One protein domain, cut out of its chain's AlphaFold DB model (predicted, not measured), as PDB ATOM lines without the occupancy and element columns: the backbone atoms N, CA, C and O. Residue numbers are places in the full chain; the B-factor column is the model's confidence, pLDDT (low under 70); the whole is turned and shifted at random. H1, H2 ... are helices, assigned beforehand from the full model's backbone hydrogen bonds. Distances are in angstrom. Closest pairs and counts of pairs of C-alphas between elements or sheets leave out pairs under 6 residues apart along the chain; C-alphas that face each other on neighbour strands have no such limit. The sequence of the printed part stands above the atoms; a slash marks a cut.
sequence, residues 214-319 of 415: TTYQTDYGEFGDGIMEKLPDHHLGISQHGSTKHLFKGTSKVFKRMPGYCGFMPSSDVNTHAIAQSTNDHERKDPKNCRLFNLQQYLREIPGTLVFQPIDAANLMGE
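AT A GLANCE: This is residues 214 to 319 of the 415 residues of the protein "Hypothetical protein" of Hemiselmis tepida (UniProt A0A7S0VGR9). With little regular structure, a loose wide end of loops and helices H1 to H4 leads through a thin arm, residues 283 to 292, which stand free, to a far end where the chain loops round through residues 302 to 308, also free, and folds back to H5. The 106 printed residues, 27 in named elements, hold five named helices, H1 to H5, and no named strand: class all helix. It is extended, radius of gyration of the C-alphas 24.4 A, spanning 80 by 29 by 26 A.

HOW THE PARTS SIT: Start at the longest helix, H4, residues 272 to 279, apart from H3, residues 245 to 248, and H5, residues 313 to 317. H1, residues 215 to 220, and H2, residues 227 to 230, are close but not clearly touching, the closest C-alphas Tyr 220 and Ile 227, 7.9 A. In H1, H4 and H5 every O i to N i+4 pair is within hydrogen-bond range.

IN THESE COORDINATES: Find C-alpha 272 at (-7.992, 53.657, 37.128); H4 runs 10.3 A to C-alpha 279. H5 ends at C-alpha 317, (2.300, 36.286, 8.586).

THE WHOLE: The printed part has no cut; the links after H2, H3 and H4 are long; pLDDT is under 70 at residues 281 to 282.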
ATOM      1  N   THR A 214     -13.215  60.293  63.117       91.00
ATOM      2  CA  THR A 214     -12.086  60.397  64.048       91.00
ATOM      3  C   THR A 214     -11.057  59.302  63.762       91.00
ATOM      4  O   THR A 214     -11.401  58.218  63.294       91.00
ATOM      5  N   THR A 215      -9.788  59.540  64.105       89.44
ATOM      6  CA  THR A 215      -8.723  58.524  63.966       89.44
ATOM      7  C   THR A 215      -9.051  57.234  64.716       89.44
ATOM      8  O   THR A 215      -8.738  56.138  64.259       89.44
ATOM      9  N   TYR A 216      -9.741  57.351  65.853       90.25
ATOM     10  CA  TYR A 216     -10.213  56.201  66.613       90.25
ATOM     11  C   TYR A 216     -11.258  55.394  65.831       90.25
ATOM     12  O   TYR A 216     -11.130  54.176  65.733       90.25
ATOM     13  N   GLN A 217     -12.248  56.054  65.221       90.75
ATOM     14  CA  GLN A 217     -13.252  55.382  64.388       90.75
ATOM     15  C   GLN A 217     -12.627  54.733  63.148       90.75
ATOM     16  O   GLN A 217     -12.988  53.608  62.807       90.75
ATOM     17  N   THR A 218     -11.647  55.373  62.503       88.62
ATOM     18  CA  THR A 218     -10.965  54.766  61.348       88.62
ATOM     19  C   THR A 218     -10.136  53.545  61.739       88.62
ATOM     20  O   THR A 218     -10.135  52.549  61.013       88.62
ATOM     21  N   ASP A 219      -9.447  53.599  62.883       89.12
ATOM     22  CA  ASP A 219      -8.518  52.542  63.284       89.12
ATOM     23  C   ASP A 219      -9.210  51.364  63.986       89.12
ATOM     24  O   ASP A 219      -8.838  50.209  63.757       89.12
ATOM     25  N   TYR A 220     -10.224  51.645  64.809       88.56
ATOM     26  CA  TYR A 220     -10.903  50.659  65.657       88.56
ATOM     27  C   TYR A 220     -12.343  50.358  65.215       88.56
ATOM     28  O   TYR A 220     -12.821  49.251  65.448       88.56
ATOM     29  N   GLY A 221     -12.996  51.256  64.475       88.44
ATOM     30  CA  GLY A 221     -14.394  51.129  64.047       88.44
ATOM     31  C   GLY A 221     -15.361  51.998  64.833       88.44
ATOM     32  O   GLY A 221     -15.014  52.574  65.869       88.44
ATOM     33  N   GLU A 222     -16.574  52.102  64.311       90.38
ATOM     34  CA  GLU A 222     -17.678  52.776  64.981       90.38
ATOM     35  C   GLU A 222     -18.342  51.867  66.021       90.38
ATOM     36  O   GLU A 222     -18.080  50.665  66.124       90.38
ATOM     37  N   PHE A 223     -19.192  52.461  66.854       89.75
ATOM     38  CA  PHE A 223     -19.944  51.705  67.842       89.75
ATOM     39  C   PHE A 223     -20.898  50.730  67.137       89.75
ATOM     40  O   PHE A 223     -21.814  51.154  66.441       89.75
ATOM     41  N   GLY A 224     -20.691  49.429  67.354       87.94
ATOM     42  CA  GLY A 224     -21.474  48.365  66.722       87.94
ATOM     43  C   GLY A 224     -20.799  47.700  65.519       87.94
ATOM     44  O   GLY A 224     -21.312  46.683  65.058       87.94
ATOM     45  N   ASP A 225     -19.642  48.193  65.059       87.75
ATOM     46  CA  ASP A 225     -18.882  47.550  63.980       87.75
ATOM     47  C   ASP A 225     -18.303  46.195  64.417       87.75
ATOM     48  O   ASP A 225     -17.667  46.057  65.470       87.75
ATOM     49  N   GLY A 226     -18.443  45.184  63.559       84.50
ATOM     50  CA  GLY A 226     -17.823  43.878  63.753       84.50
ATOM     51  C   GLY A 226     -16.324  43.902  63.442       84.50
ATOM     52  O   GLY A 226     -15.915  44.061  62.296       84.50
ATOM     53  N   ILE A 227     -15.468  43.643  64.438       80.88
ATOM     54  CA  ILE A 227     -14.005  43.524  64.233       80.88
ATOM     55  C   ILE A 227     -13.671  42.404  63.230       80.88
ATOM     56  O   ILE A 227     -12.714  42.513  62.465       80.88
ATOM     57  N   MET A 228     -14.480  41.339  63.218       84.12
ATOM     58  CA  MET A 228     -14.288  40.186  62.336       84.12
ATOM     59  C   MET A 228     -14.521  40.513  60.858       84.12
ATOM     60  O   MET A 228     -13.888  39.899  60.008       84.12
ATOM     61  N   GLU A 229     -15.348  41.512  60.545       84.81
ATOM     62  CA  GLU A 229     -15.645  41.912  59.160       84.81
ATOM     63  C   GLU A 229     -14.460  42.616  58.483       84.81
ATOM     64  O   GLU A 229     -14.393  42.711  57.260       84.81
ATOM     65  N   LYS A 230     -13.491  43.097  59.272       82.38
ATOM     66  CA  LYS A 230     -12.282  43.769  58.773       82.38
ATOM     67  C   LYS A 230     -11.155  42.792  58.427       82.38
ATOM     68  O   LYS A 230     -10.159  43.210  57.831       82.38
ATOM     69  N   LEU A 231     -11.279  41.514  58.800       87.06
ATOM     70  CA  LEU A 231     -10.294  40.496  58.448       87.06
ATOM     71  C   LEU A 231     -10.450  40.087  56.975       87.06
ATOM     72  O   LEU A 231     -11.564  39.852  56.520       87.06
ATOM     73  N   PRO A 232      -9.349  39.986  56.215       89.00
ATOM     74  CA  PRO A 232      -9.408  39.511  54.842       89.00
ATOM     75  C   PRO A 232      -9.636  37.998  54.783       89.00
ATOM     76  O   PRO A 232      -9.056  37.247  55.569       89.00
ATOM     77  N   ASP A 233     -10.352  37.546  53.756       91.12
ATOM     78  CA  ASP A 233     -10.579  36.117  53.486       91.12
ATOM     79  C   ASP A 233      -9.293  35.363  53.104       91.12
ATOM     80  O   ASP A 233      -9.201  34.142  53.219       91.12
ATOM     81  N   HIS A 234      -8.278  36.090  52.622       88.56
ATOM     82  CA  HIS A 234      -7.033  35.526  52.110       88.56
ATOM     83  C   HIS A 234      -5.805  36.136  52.797       88.56
ATOM     84  O   HIS A 234      -5.720  37.347  53.003       88.56
ATOM     85  N   HIS A 235      -4.788  35.311  53.062       86.38
ATOM     86  CA  HIS A 235      -3.552  35.722  53.744       86.38
ATOM     87  C   HIS A 235      -2.792  36.849  53.015       86.38
ATOM     88  O   HIS A 235      -2.196  37.714  53.651       86.38
ATOM     89  N   LEU A 236      -2.857  36.893  51.679       82.56
ATOM     90  CA  LEU A 236      -2.274  37.985  50.876       82.56
ATOM     91  C   LEU A 236      -3.011  39.330  51.028       82.56
ATOM     92  O   LEU A 236      -2.465  40.364  50.654       82.56
ATOM     93  N   GLY A 237      -4.233  39.337  51.570       85.25
ATOM     94  CA  GLY A 237      -5.037  40.545  51.773       85.25
ATOM     95  C   GLY A 237      -4.717  41.305  53.063       85.25
ATOM     96  O   GLY A 237      -5.169  42.436  53.224       85.25
ATOM     97  N   ILE A 238      -3.917  40.738  53.978       90.56
ATOM     98  CA  ILE A 238      -3.679  41.306  55.322       90.56
ATOM     99  C   ILE A 238      -3.124  42.731  55.256       90.56
ATOM    100  O   ILE A 238      -3.606  43.616  55.961       90.56
ATOM    101  N   SER A 239      -2.156  42.997  54.379       89.06
ATOM    102  CA  SER A 239      -1.595  44.346  54.248       89.06
ATOM    103  C   SER A 239      -2.557  45.336  53.583       89.06
ATOM    104  O   SER A 239      -2.499  46.533  53.865       89.06
ATOM    105  N   GLN A 240      -3.463  44.850  52.728       88.38
ATOM    106  CA  GLN A 240      -4.429  45.673  51.995       88.38
ATOM    107  C   GLN A 240      -5.637  46.083  52.841       88.38
ATOM    108  O   GLN A 240      -6.254  47.109  52.541       88.38
ATOM    109  N   HIS A 241      -5.950  45.290  53.868       89.75
ATOM    110  CA  HIS A 241      -7.027  45.514  54.837       89.75
ATOM    111  C   HIS A 241      -6.534  46.138  56.155       89.75
ATOM    112  O   HIS A 241      -7.296  46.256  57.108       89.75
ATOM    113  N   GLY A 242      -5.268  46.569  56.231       89.12
ATOM    114  CA  GLY A 242      -4.750  47.243  57.423       89.12
ATOM    115  C   GLY A 242      -5.532  48.523  57.740       89.12
ATOM    116  O   GLY A 242      -5.758  49.345  56.854       89.12
ATOM    117  N   SER A 243      -5.895  48.731  59.005       90.12
ATOM    118  CA  SER A 243      -6.669  49.901  59.454       90.12
ATOM    119  C   SER A 243      -6.022  51.244  59.073       90.12
ATOM    120  O   SER A 243      -6.679  52.181  58.622       90.12
ATOM    121  N   THR A 244      -4.690  51.294  59.090       91.25
ATOM    122  CA  THR A 244      -3.892  52.472  58.722       91.25
ATOM    123  C   THR A 244      -3.622  52.614  57.215       91.25
ATOM    124  O   THR A 244      -2.754  53.395  56.820       91.25
ATOM    125  N   LYS A 245      -4.356  51.903  56.340       90.19
ATOM    126  CA  LYS A 245      -4.169  51.904  54.867       90.19
ATOM    127  C   LYS A 245      -4.072  53.295  54.254       90.19
ATOM    128  O   LYS A 245      -3.289  53.512  53.330       90.19
ATOM    129  N   HIS A 246      -4.852  54.236  54.773       88.88
ATOM    130  CA  HIS A 246      -4.877  55.618  54.312       88.88
ATOM    131  C   HIS A 246      -3.507  56.319  54.432       88.88
ATOM    132  O   HIS A 246      -3.170  57.120  53.563       88.88
ATOM    133  N   LEU A 247      -2.683  55.963  55.426       91.62
ATOM    134  CA  LEU A 247      -1.343  56.532  55.637       91.62
ATOM    135  C   LEU A 247      -0.297  55.998  54.654       91.62
ATOM    136  O   LEU A 247       0.730  56.633  54.431       91.62
ATOM    137  N   PHE A 248      -0.529  54.819  54.075       91.50
ATOM    138  CA  PHE A 248       0.465  54.118  53.265       91.50
ATOM    139  C   PHE A 248      -0.023  53.772  51.851       91.50
ATOM    140  O   PHE A 248       0.577  52.915  51.195       91.50
ATOM    141  N   LYS A 249      -1.046  54.484  51.346       89.44
ATOM    142  CA  LYS A 249      -1.628  54.312  49.998       89.44
ATOM    143  C   LYS A 249      -0.600  54.289  48.863       89.44
ATOM    144  O   LYS A 249      -0.821  53.593  47.888       89.44
ATOM    145  N   GLY A 250       0.522  54.999  48.989       89.50
ATOM    146  CA  GLY A 250       1.596  55.049  47.982       89.50
ATOM    147  C   GLY A 250       2.722  54.023  48.158       89.50
ATOM    148  O   GLY A 250       3.804  54.224  47.617       89.50
ATOM    149  N   THR A 251       2.530  52.967  48.954       92.44
ATOM    150  CA  THR A 251       3.596  52.004  49.295       92.44
ATOM    151  C   THR A 251       3.260  50.575  48.869       92.44
ATOM    152  O   THR A 251       2.105  50.236  48.602       92.44
ATOM    153  N   SER A 252       4.264  49.690  48.908       91.50
ATOM    154  CA  SER A 252       4.126  48.261  48.590       91.50
ATOM    155  C   SER A 252       3.250  47.484  49.580       91.50
ATOM    156  O   SER A 252       3.091  46.283  49.431       91.50
ATOM    157  N   LYS A 253       2.722  48.127  50.630       90.31
ATOM    158  CA  LYS A 253       1.772  47.498  51.556       90.31
ATOM    159  C   LYS A 253       0.364  47.420  50.958       90.31
ATOM    160  O   LYS A 253      -0.344  46.445  51.201       90.31
ATOM    161  N   VAL A 254      -0.045  48.438  50.192       90.12
ATOM    162  CA  VAL A 254      -1.355  48.460  49.513       90.12
ATOM    163  C   VAL A 254      -1.291  47.717  48.188       90.12
ATOM    164  O   VAL A 254      -2.156  46.893  47.886       90.12
ATOM    165  N   PHE A 255      -0.267  47.997  47.391       89.00
ATOM    166  CA  PHE A 255      -0.063  47.303  46.130       89.00
ATOM    167  C   PHE A 255       0.515  45.927  46.407       89.00
ATOM    168  O   PHE A 255       1.348  45.792  47.294       89.00
ATOM    169  N   LYS A 256       0.103  44.908  45.649       87.38
ATOM    170  CA  LYS A 256       0.687  43.562  45.711       87.38
ATOM    171  C   LYS A 256       2.106  43.600  45.130       87.38
ATOM    172  O   LYS A 256       2.352  43.108  44.035       87.38
ATOM    173  N   ARG A 257       3.011  44.321  45.797       87.81
ATOM    174  CA  ARG A 257       4.411  44.510  45.434       87.81
ATOM    175  C   ARG A 257       5.291  43.938  46.533       87.81
ATOM    176  O   ARG A 257       5.007  44.112  47.713       87.81
ATOM    177  N   MET A 258       6.383  43.284  46.146       89.06
ATOM    178  CA  MET A 258       7.363  42.796  47.108       89.06
ATOM    179  C   MET A 258       7.887  43.952  47.981       89.06
ATOM    180  O   MET A 258       8.135  45.048  47.459       89.06
ATOM    181  N   PRO A 259       8.084  43.728  49.292       90.38
ATOM    182  CA  PRO A 259       8.789  44.675  50.145       90.38
ATOM    183  C   PRO A 259      10.152  45.044  49.542       90.38
ATOM    184  O   PRO A 259      10.873  44.175  49.057       90.38
ATOM    185  N   GLY A 260      10.492  46.335  49.546       89.75
ATOM    186  CA  GLY A 260      11.723  46.845  48.924       89.75
ATOM    187  C   GLY A 260      11.601  47.197  47.437       89.75
ATOM    188  O   GLY A 260      12.583  47.624  46.837       89.75
ATOM    189  N   TYR A 261      10.419  47.065  46.822       91.19
ATOM    190  CA  TYR A 261      10.185  47.613  45.485       91.19
ATOM    191  C   TYR A 261      10.287  49.148  45.495       91.19
ATOM    192  O   TYR A 261       9.505  49.823  46.162       91.19
ATOM    193  N   CYS A 262      11.222  49.690  44.709       92.88
ATOM    194  CA  CYS A 262      11.509  51.129  44.637       92.88
ATOM    195  C   CYS A 262      10.840  51.851  43.452       92.88
ATOM    196  O   CYS A 262      11.135  53.016  43.198       92.88
ATOM    197  N   GLY A 263       9.997  51.170  42.670       90.31
ATOM    198  CA  GLY A 263       9.317  51.798  41.537       90.31
ATOM    199  C   GLY A 263       8.114  52.646  41.961       90.31
ATOM    200  O   GLY A 263       7.606  52.528  43.074       90.31
ATOM    201  N   PHE A 264       7.627  53.478  41.039       92.06
ATOM    202  CA  PHE A 264       6.462  54.335  41.265       92.06
ATOM    203  C   PHE A 264       5.205  53.522  41.617       92.06
ATOM    204  O   PHE A 264       4.905  52.511  40.974       92.06
ATOM    205  N   MET A 265       4.459  54.001  42.614       93.06
ATOM    206  CA  MET A 265       3.165  53.467  43.033       93.06
ATOM    207  C   MET A 265       2.164  54.625  43.158       93.06
ATOM    208  O   MET A 265       2.439  55.579  43.889       93.06
ATOM    209  N   PRO A 266       1.030  54.590  42.438       94.00
ATOM    210  CA  PRO A 266       0.073  55.689  42.460       94.00
ATOM    211  C   PRO A 266      -0.639  55.742  43.815       94.00
ATOM    212  O   PRO A 266      -1.292  54.789  44.205       94.00
ATOM    213  N   SER A 267      -0.552  56.855  44.541       92.69
ATOM    214  CA  SER A 267      -1.310  57.038  45.792       92.69
ATOM    215  C   SER A 267      -2.740  57.546  45.571       92.69
ATOM    216  O   SER A 267      -3.573  57.455  46.470       92.69
ATOM    217  N   SER A 268      -3.003  58.122  44.393       92.81
ATOM    218  CA  SER A 268      -4.288  58.701  44.009       92.81
ATOM    219  C   SER A 268      -5.213  57.650  43.402       92.81
ATOM    220  O   SER A 268      -4.820  56.927  42.485       92.81
ATOM    221  N   ASP A 269      -6.469  57.662  43.845       90.31
ATOM    222  CA  ASP A 269      -7.515  56.752  43.374       90.31
ATOM    223  C   ASP A 269      -8.182  57.226  42.054       90.31
ATOM    224  O   ASP A 269      -9.094  56.583  41.541       90.31
ATOM    225  N   VAL A 270      -7.735  58.350  41.474       94.31
ATOM    226  CA  VAL A 270      -8.392  58.997  40.316       94.31
ATOM    227  C   VAL A 270      -8.091  58.285  38.991       94.31
ATOM    228  O   VAL A 270      -8.947  58.211  38.112       94.31
ATOM    229  N   ASN A 271      -6.871  57.766  38.815       93.69
ATOM    230  CA  ASN A 271      -6.445  57.148  37.556       93.69
ATOM    231  C   ASN A 271      -6.562  55.620  37.622       93.69
ATOM    232  O   ASN A 271      -5.633  54.925  38.037       93.69
ATOM    233  N   THR A 272      -7.687  55.096  37.137       92.81
ATOM    234  CA  THR A 272      -7.992  53.657  37.128       92.81
ATOM    235  C   THR A 272      -6.951  52.821  36.381       92.81
ATOM    236  O   THR A 272      -6.637  51.712  36.807       92.81
ATOM    237  N   HIS A 273      -6.352  53.350  35.310       92.06
ATOM    238  CA  HIS A 273      -5.329  52.645  34.539       92.06
ATOM    239  C   HIS A 273      -4.012  52.515  35.316       92.06
ATOM    240  O   HIS A 273      -3.394  51.449  35.317       92.06
ATOM    241  N   ALA A 274      -3.594  53.574  36.019       90.81
ATOM    242  CA  ALA A 274      -2.406  53.527  36.871       90.81
ATOM    243  C   ALA A 274      -2.595  52.537  38.028       90.81
ATOM    244  O   ALA A 274      -1.700  51.734  38.305       90.81
ATOM    245  N   ILE A 275      -3.781  52.545  38.646       90.75
ATOM    246  CA  ILE A 275      -4.149  51.590  39.695       90.75
ATOM    247  C   ILE A 275      -4.060  50.172  39.134       90.75
ATOM    248  O   ILE A 275      -3.267  49.397  39.654       90.75
ATOM    249  N   ALA A 276      -4.732  49.872  38.017       89.62
ATOM    250  CA  ALA A 276      -4.707  48.548  37.396       89.62
ATOM    251  C   ALA A 276      -3.278  48.042  37.118       89.62
ATOM    252  O   ALA A 276      -2.940  46.911  37.456       89.62
ATOM    253  N   GLN A 277      -2.395  48.882  36.567       89.25
ATOM    254  CA  GLN A 277      -0.996  48.501  36.325       89.25
ATOM    255  C   GLN A 277      -0.209  48.235  37.613       89.25
ATOM    256  O   GLN A 277       0.664  47.364  37.651       89.25
ATOM    257  N   SER A 278      -0.489  48.997  38.668       87.75
ATOM    258  CA  SER A 278       0.179  48.856  39.961       87.75
ATOM    259  C   SER A 278      -0.349  47.680  40.793       87.75
ATOM    260  O   SER A 278       0.444  47.071  41.514       87.75
ATOM    261  N   THR A 279      -1.634  47.333  40.653       84.25
ATOM    262  CA  THR A 279      -2.312  46.231  41.354       84.25
ATOM    263  C   THR A 279      -2.174  44.888  40.655       84.25
ATOM    264  O   THR A 279      -2.265  43.865  41.331       84.25
ATOM    265  N   ASN A 280      -1.985  44.876  39.329       78.62
ATOM    266  CA  ASN A 280      -1.802  43.639  38.581       78.62
ATOM    267  C   ASN A 280      -0.571  42.888  39.100       78.62
ATOM    268  O   ASN A 280       0.523  43.455  39.238       78.62
ATOM    269  N   ASP A 281      -0.805  41.609  39.396       64.62
ATOM    270  CA  ASP A 281       0.141  40.700  40.025       64.62
ATOM    271  C   ASP A 281       1.457  40.587  39.240       64.62
ATOM    272  O   ASP A 281       1.563  40.890  38.051       64.62
ATOM    273  N   HIS A 282       2.497  40.192  39.969       62.78
ATOM    274  CA  HIS A 282       3.920  40.203  39.619       62.78
ATOM    275  C   HIS A 282       4.362  39.444  38.364       62.78
ATOM    276  O   HIS A 282       5.552  39.449  38.047       62.78
ATOM    277  N   GLU A 283       3.449  38.844  37.615       70.75
ATOM    278  CA  GLU A 283       3.748  38.134  36.376       70.75
ATOM    279  C   GLU A 283       3.913  39.113  35.213       70.75
ATOM    280  O   GLU A 283       3.259  39.038  34.169       70.75
ATOM    281  N   ARG A 284       4.831  40.072  35.374       76.00
ATOM    282  CA  ARG A 284       5.332  40.807  34.223       76.00
ATOM    283  C   ARG A 284       5.962  39.772  33.300       76.00
ATOM    284  O   ARG A 284       7.015  39.225  33.620       76.00
ATOM    285  N   LYS A 285       5.327  39.533  32.151       82.81
ATOM    286  CA  LYS A 285       5.919  38.740  31.070       82.81
ATOM    287  C   LYS A 285       7.316  39.283  30.814       82.81
ATOM    288  O   LYS A 285       7.452  40.479  30.551       82.81
ATOM    289  N   ASP A 286       8.332  38.435  30.959       83.81
ATOM    290  CA  ASP A 286       9.720  38.859  30.828       83.81
ATOM    291  C   ASP A 286       9.946  39.393  29.405       83.81
ATOM    292  O   ASP A 286       9.954  38.606  28.452       83.81
ATOM    293  N   PRO A 287      10.134  40.715  29.219       81.75
ATOM    294  CA  PRO A 287      10.344  41.272  27.889       81.75
ATOM    295  C   PRO A 287      11.693  40.838  27.304       81.75
ATOM    296  O   PRO A 287      11.903  40.973  26.099       81.75
ATOM    297  N   LYS A 288      12.613  40.315  28.129       85.12
ATOM    298  CA  LYS A 288      13.887  39.751  27.672       85.12
ATOM    299  C   LYS A 288      13.713  38.363  27.063       85.12
ATOM    300  O   LYS A 288      14.567  37.943  26.283       85.12
ATOM    301  N   ASN A 289      12.589  37.691  27.323       83.31
ATOM    302  CA  ASN A 289      12.216  36.452  26.647       83.31
ATOM    303  C   ASN A 289      11.619  36.712  25.248       83.31
ATOM    304  O   ASN A 289      10.666  36.073  24.813       83.31
ATOM    305  N   CYS A 290      12.172  37.687  24.528       81.19
ATOM    306  CA  CYS A 290      11.801  38.029  23.156       81.19
ATOM    307  C   CYS A 290      12.734  37.394  22.111       81.19
ATOM    308  O   CYS A 290      12.614  37.656  20.915       81.19
ATOM    309  N   ARG A 291      13.667  36.545  22.561       83.31
ATOM    310  CA  ARG A 291      14.770  35.990  21.766       83.31
ATOM    311  C   ARG A 291      14.322  35.206  20.536       83.31
ATOM    312  O   ARG A 291      14.929  35.326  19.479       83.31
ATOM    313  N   LEU A 292      13.255  34.424  20.672       83.88
ATOM    314  CA  LEU A 292      12.815  33.515  19.614       83.88
ATOM    315  C   LEU A 292      12.354  34.273  18.365       83.88
ATOM    316  O   LEU A 292      12.775  33.935  17.265       83.88
ATOM    317  N   PHE A 293      11.527  35.309  18.542       81.81
ATOM    318  CA  PHE A 293      10.890  36.015  17.430       81.81
ATOM    319  C   PHE A 293      11.558  37.357  17.113       81.81
ATOM    320  O   PHE A 293      11.907  37.601  15.965       81.81
ATOM    321  N   ASN A 294      11.811  38.204  18.119       85.88
ATOM    322  CA  ASN A 294      12.355  39.545  17.875       85.88
ATOM    323  C   ASN A 294      13.830  39.510  17.460       85.88
ATOM    324  O   ASN A 294      14.260  40.360  16.690       85.88
ATOM    325  N   LEU A 295      14.604  38.547  17.977       87.69
ATOM    326  CA  LEU A 295      16.016  38.364  17.612       87.69
ATOM    327  C   LEU A 295      16.231  37.255  16.576       87.69
ATOM    328  O   LEU A 295      17.377  36.944  16.273       87.69
ATOM    329  N   GLN A 296      15.156  36.642  16.069       85.44
ATOM    330  CA  GLN A 296      15.210  35.639  14.996       85.44
ATOM    331  C   GLN A 296      16.141  34.456  15.289       85.44
ATOM    332  O   GLN A 296      16.701  33.840  14.389       85.44
ATOM    333  N   GLN A 297      16.296  34.107  16.568       88.81
ATOM    334  CA  GLN A 297      17.122  32.968  16.973       88.81
ATOM    335  C   GLN A 297      16.444  31.631  16.668       88.81
ATOM    336  O   GLN A 297      17.095  30.589  16.653       88.81
ATOM    337  N   TYR A 298      15.132  31.654  16.433       88.81
ATOM    338  CA  TYR A 298      14.393  30.487  15.990       88.81
ATOM    339  C   TYR A 298      14.432  30.381  14.461       88.81
ATOM    340  O   TYR A 298      13.678  31.053  13.755       88.81
ATOM    341  N   LEU A 299      15.315  29.517  13.959       86.62
ATOM    342  CA  LEU A 299      15.388  29.184  12.539       86.62
ATOM    343  C   LEU A 299      14.178  28.327  12.144       86.62
ATOM    344  O   LEU A 299      13.932  27.276  12.730       86.62
ATOM    345  N   ARG A 300      13.435  28.776  11.127       85.19
ATOM    346  CA  ARG A 300      12.345  27.995  10.508       85.19
ATOM    347  C   ARG A 300      12.854  26.966   9.501       85.19
ATOM    348  O   ARG A 300      12.128  26.049   9.136       85.19
ATOM    349  N   GLU A 301      14.080  27.148   9.034       87.50
ATOM    350  CA  GLU A 301      14.701  26.338   7.998       87.50
ATOM    351  C   GLU A 301      15.793  25.450   8.596       87.50
ATOM    352  O   GLU A 301      16.319  25.708   9.683       87.50
ATOM    353  N   ILE A 302      16.139  24.384   7.877       91.62
ATOM    354  CA  ILE A 302      17.195  23.458   8.287       91.62
ATOM    355  C   ILE A 302      18.543  24.207   8.267       91.62
ATOM    356  O   ILE A 302      18.808  24.943   7.309       91.62
ATOM    357  N   PRO A 303      19.419  24.026   9.273       92.44
ATOM    358  CA  PRO A 303      20.747  24.631   9.269       92.44
ATOM    359  C   PRO A 303      21.518  24.359   7.967       92.44
ATOM    360  O   PRO A 303      21.516  23.240   7.458       92.44
ATOM    361  N   GLY A 304      22.184  25.387   7.436       91.06
ATOM    362  CA  GLY A 304      22.949  25.308   6.184       91.06
ATOM    363  C   GLY A 304      22.143  25.598   4.914       91.06
ATOM    364  O   GLY A 304      22.724  25.688   3.834       91.06
ATOM    365  N   THR A 305      20.827  25.794   5.019       89.56
ATOM    366  CA  THR A 305      20.032  26.299   3.896       89.56
ATOM    367  C   THR A 305      20.312  27.789   3.676       89.56
ATOM    368  O   THR A 305      20.243  28.602   4.593       89.56
ATOM    369  N   LEU A 306      20.688  28.145   2.446       89.50
ATOM    370  CA  LEU A 306      20.939  29.527   2.028       89.50
ATOM    371  C   LEU A 306      19.721  30.042   1.260       89.50
ATOM    372  O   LEU A 306      19.757  30.196   0.038       89.50
ATOM    373  N   VAL A 307      18.616  30.237   1.976       87.19
ATOM    374  CA  VAL A 307      17.369  30.773   1.419       87.19
ATOM    375  C   VAL A 307      17.083  32.145   2.018       87.19
ATOM    376  O   VAL A 307      17.652  32.546   3.033       87.19
ATOM    377  N   PHE A 308      16.231  32.913   1.345       87.38
ATOM    378  CA  PHE A 308      15.773  34.191   1.868       87.38
ATOM    379  C   PHE A 308      14.986  33.973   3.165       87.38
ATOM    380  O   PHE A 308      13.930  33.345   3.148       87.38
ATOM    381  N   GLN A 309      15.468  34.550   4.266       87.81
ATOM    382  CA  GLN A 309      14.774  34.511   5.546       87.81
ATOM    383  C   GLN A 309      13.869  35.741   5.687       87.81
ATOM    384  O   GLN A 309      14.369  36.870   5.712       87.81
ATOM    385  N   PRO A 310      12.539  35.570   5.779       85.25
ATOM    386  CA  PRO A 310      11.638  36.691   5.991       85.25
ATOM    387  C   PRO A 310      11.830  37.242   7.408       85.25
ATOM    388  O   PRO A 310      11.430  36.627   8.389       85.25
ATOM    389  N   ILE A 311      12.454  38.413   7.507       86.75
ATOM    390  CA  ILE A 311      12.730  39.084   8.786       86.75
ATOM    391  C   ILE A 311      11.491  39.830   9.297       86.75
ATOM    392  O   ILE A 311      11.223  39.881  10.496       86.75
ATOM    393  N   ASP A 312      10.740  40.421   8.371       88.44
ATOM    394  CA  ASP A 312       9.606  41.279   8.682       88.44
ATOM    395  C   ASP A 312       8.343  40.470   9.016       88.44
ATOM    396  O   ASP A 312       8.034  39.463   8.371       88.44
ATOM    397  N   ALA A 313       7.570  40.952   9.992       86.62
ATOM    398  CA  ALA A 313       6.331  40.324  10.441       86.62
ATOM    399  C   ALA A 313       5.314  40.189   9.299       86.62
ATOM    400  O   ALA A 313       4.629  39.172   9.210       86.62
ATOM    401  N   ALA A 314       5.255  41.160   8.382       88.25
ATOM    402  CA  ALA A 314       4.369  41.095   7.220       88.25
ATOM    403  C   ALA A 314       4.673  39.885   6.316       88.25
ATOM    404  O   ALA A 314       3.756  39.208   5.853       88.25
ATOM    405  N   ASN A 315       5.956  39.569   6.120       85.31
ATOM    406  CA  ASN A 315       6.386  38.425   5.314       85.31
ATOM    407  C   ASN A 315       6.231  37.092   6.063       85.31
ATOM    408  O   ASN A 315       6.052  36.054   5.434       85.31
ATOM    409  N   LEU A 316       6.296  37.115   7.397       84.50
ATOM    410  CA  LEU A 316       6.131  35.933   8.249       84.50
ATOM    411  C   LEU A 316       4.668  35.515   8.440       84.50
ATOM    412  O   LEU A 316       4.422  34.336   8.697       84.50
ATOM    413  N   MET A 317       3.742  36.479   8.382       85.38
ATOM    414  CA  MET A 317       2.300  36.286   8.586       85.38
ATOM    415  C   MET A 317       1.540  35.983   7.291       85.38
ATOM    416  O   MET A 317       0.413  35.496   7.355       85.38
ATOM    417  N   GLY A 318       2.119  36.296   6.130       80.44
ATOM    418  CA  GLY A 318       1.529  35.952   4.840       80.44
ATOM    419  C   GLY A 318       1.503  34.441   4.612       80.44
ATOM    420  O   GLY A 318       2.356  33.714   5.124       80.44
ATOM    421  N   GLU A 319       0.543  33.968   3.810       77.19
ATOM    422  CA  GLU A 319       0.604  32.597   3.305       77.19
ATOM    423  C   GLU A 319       1.941  32.404   2.579       77.19
ATOM    424  O   GLU A 319       2.340  33.277   1.792       77.19
TER     425      GLU A 319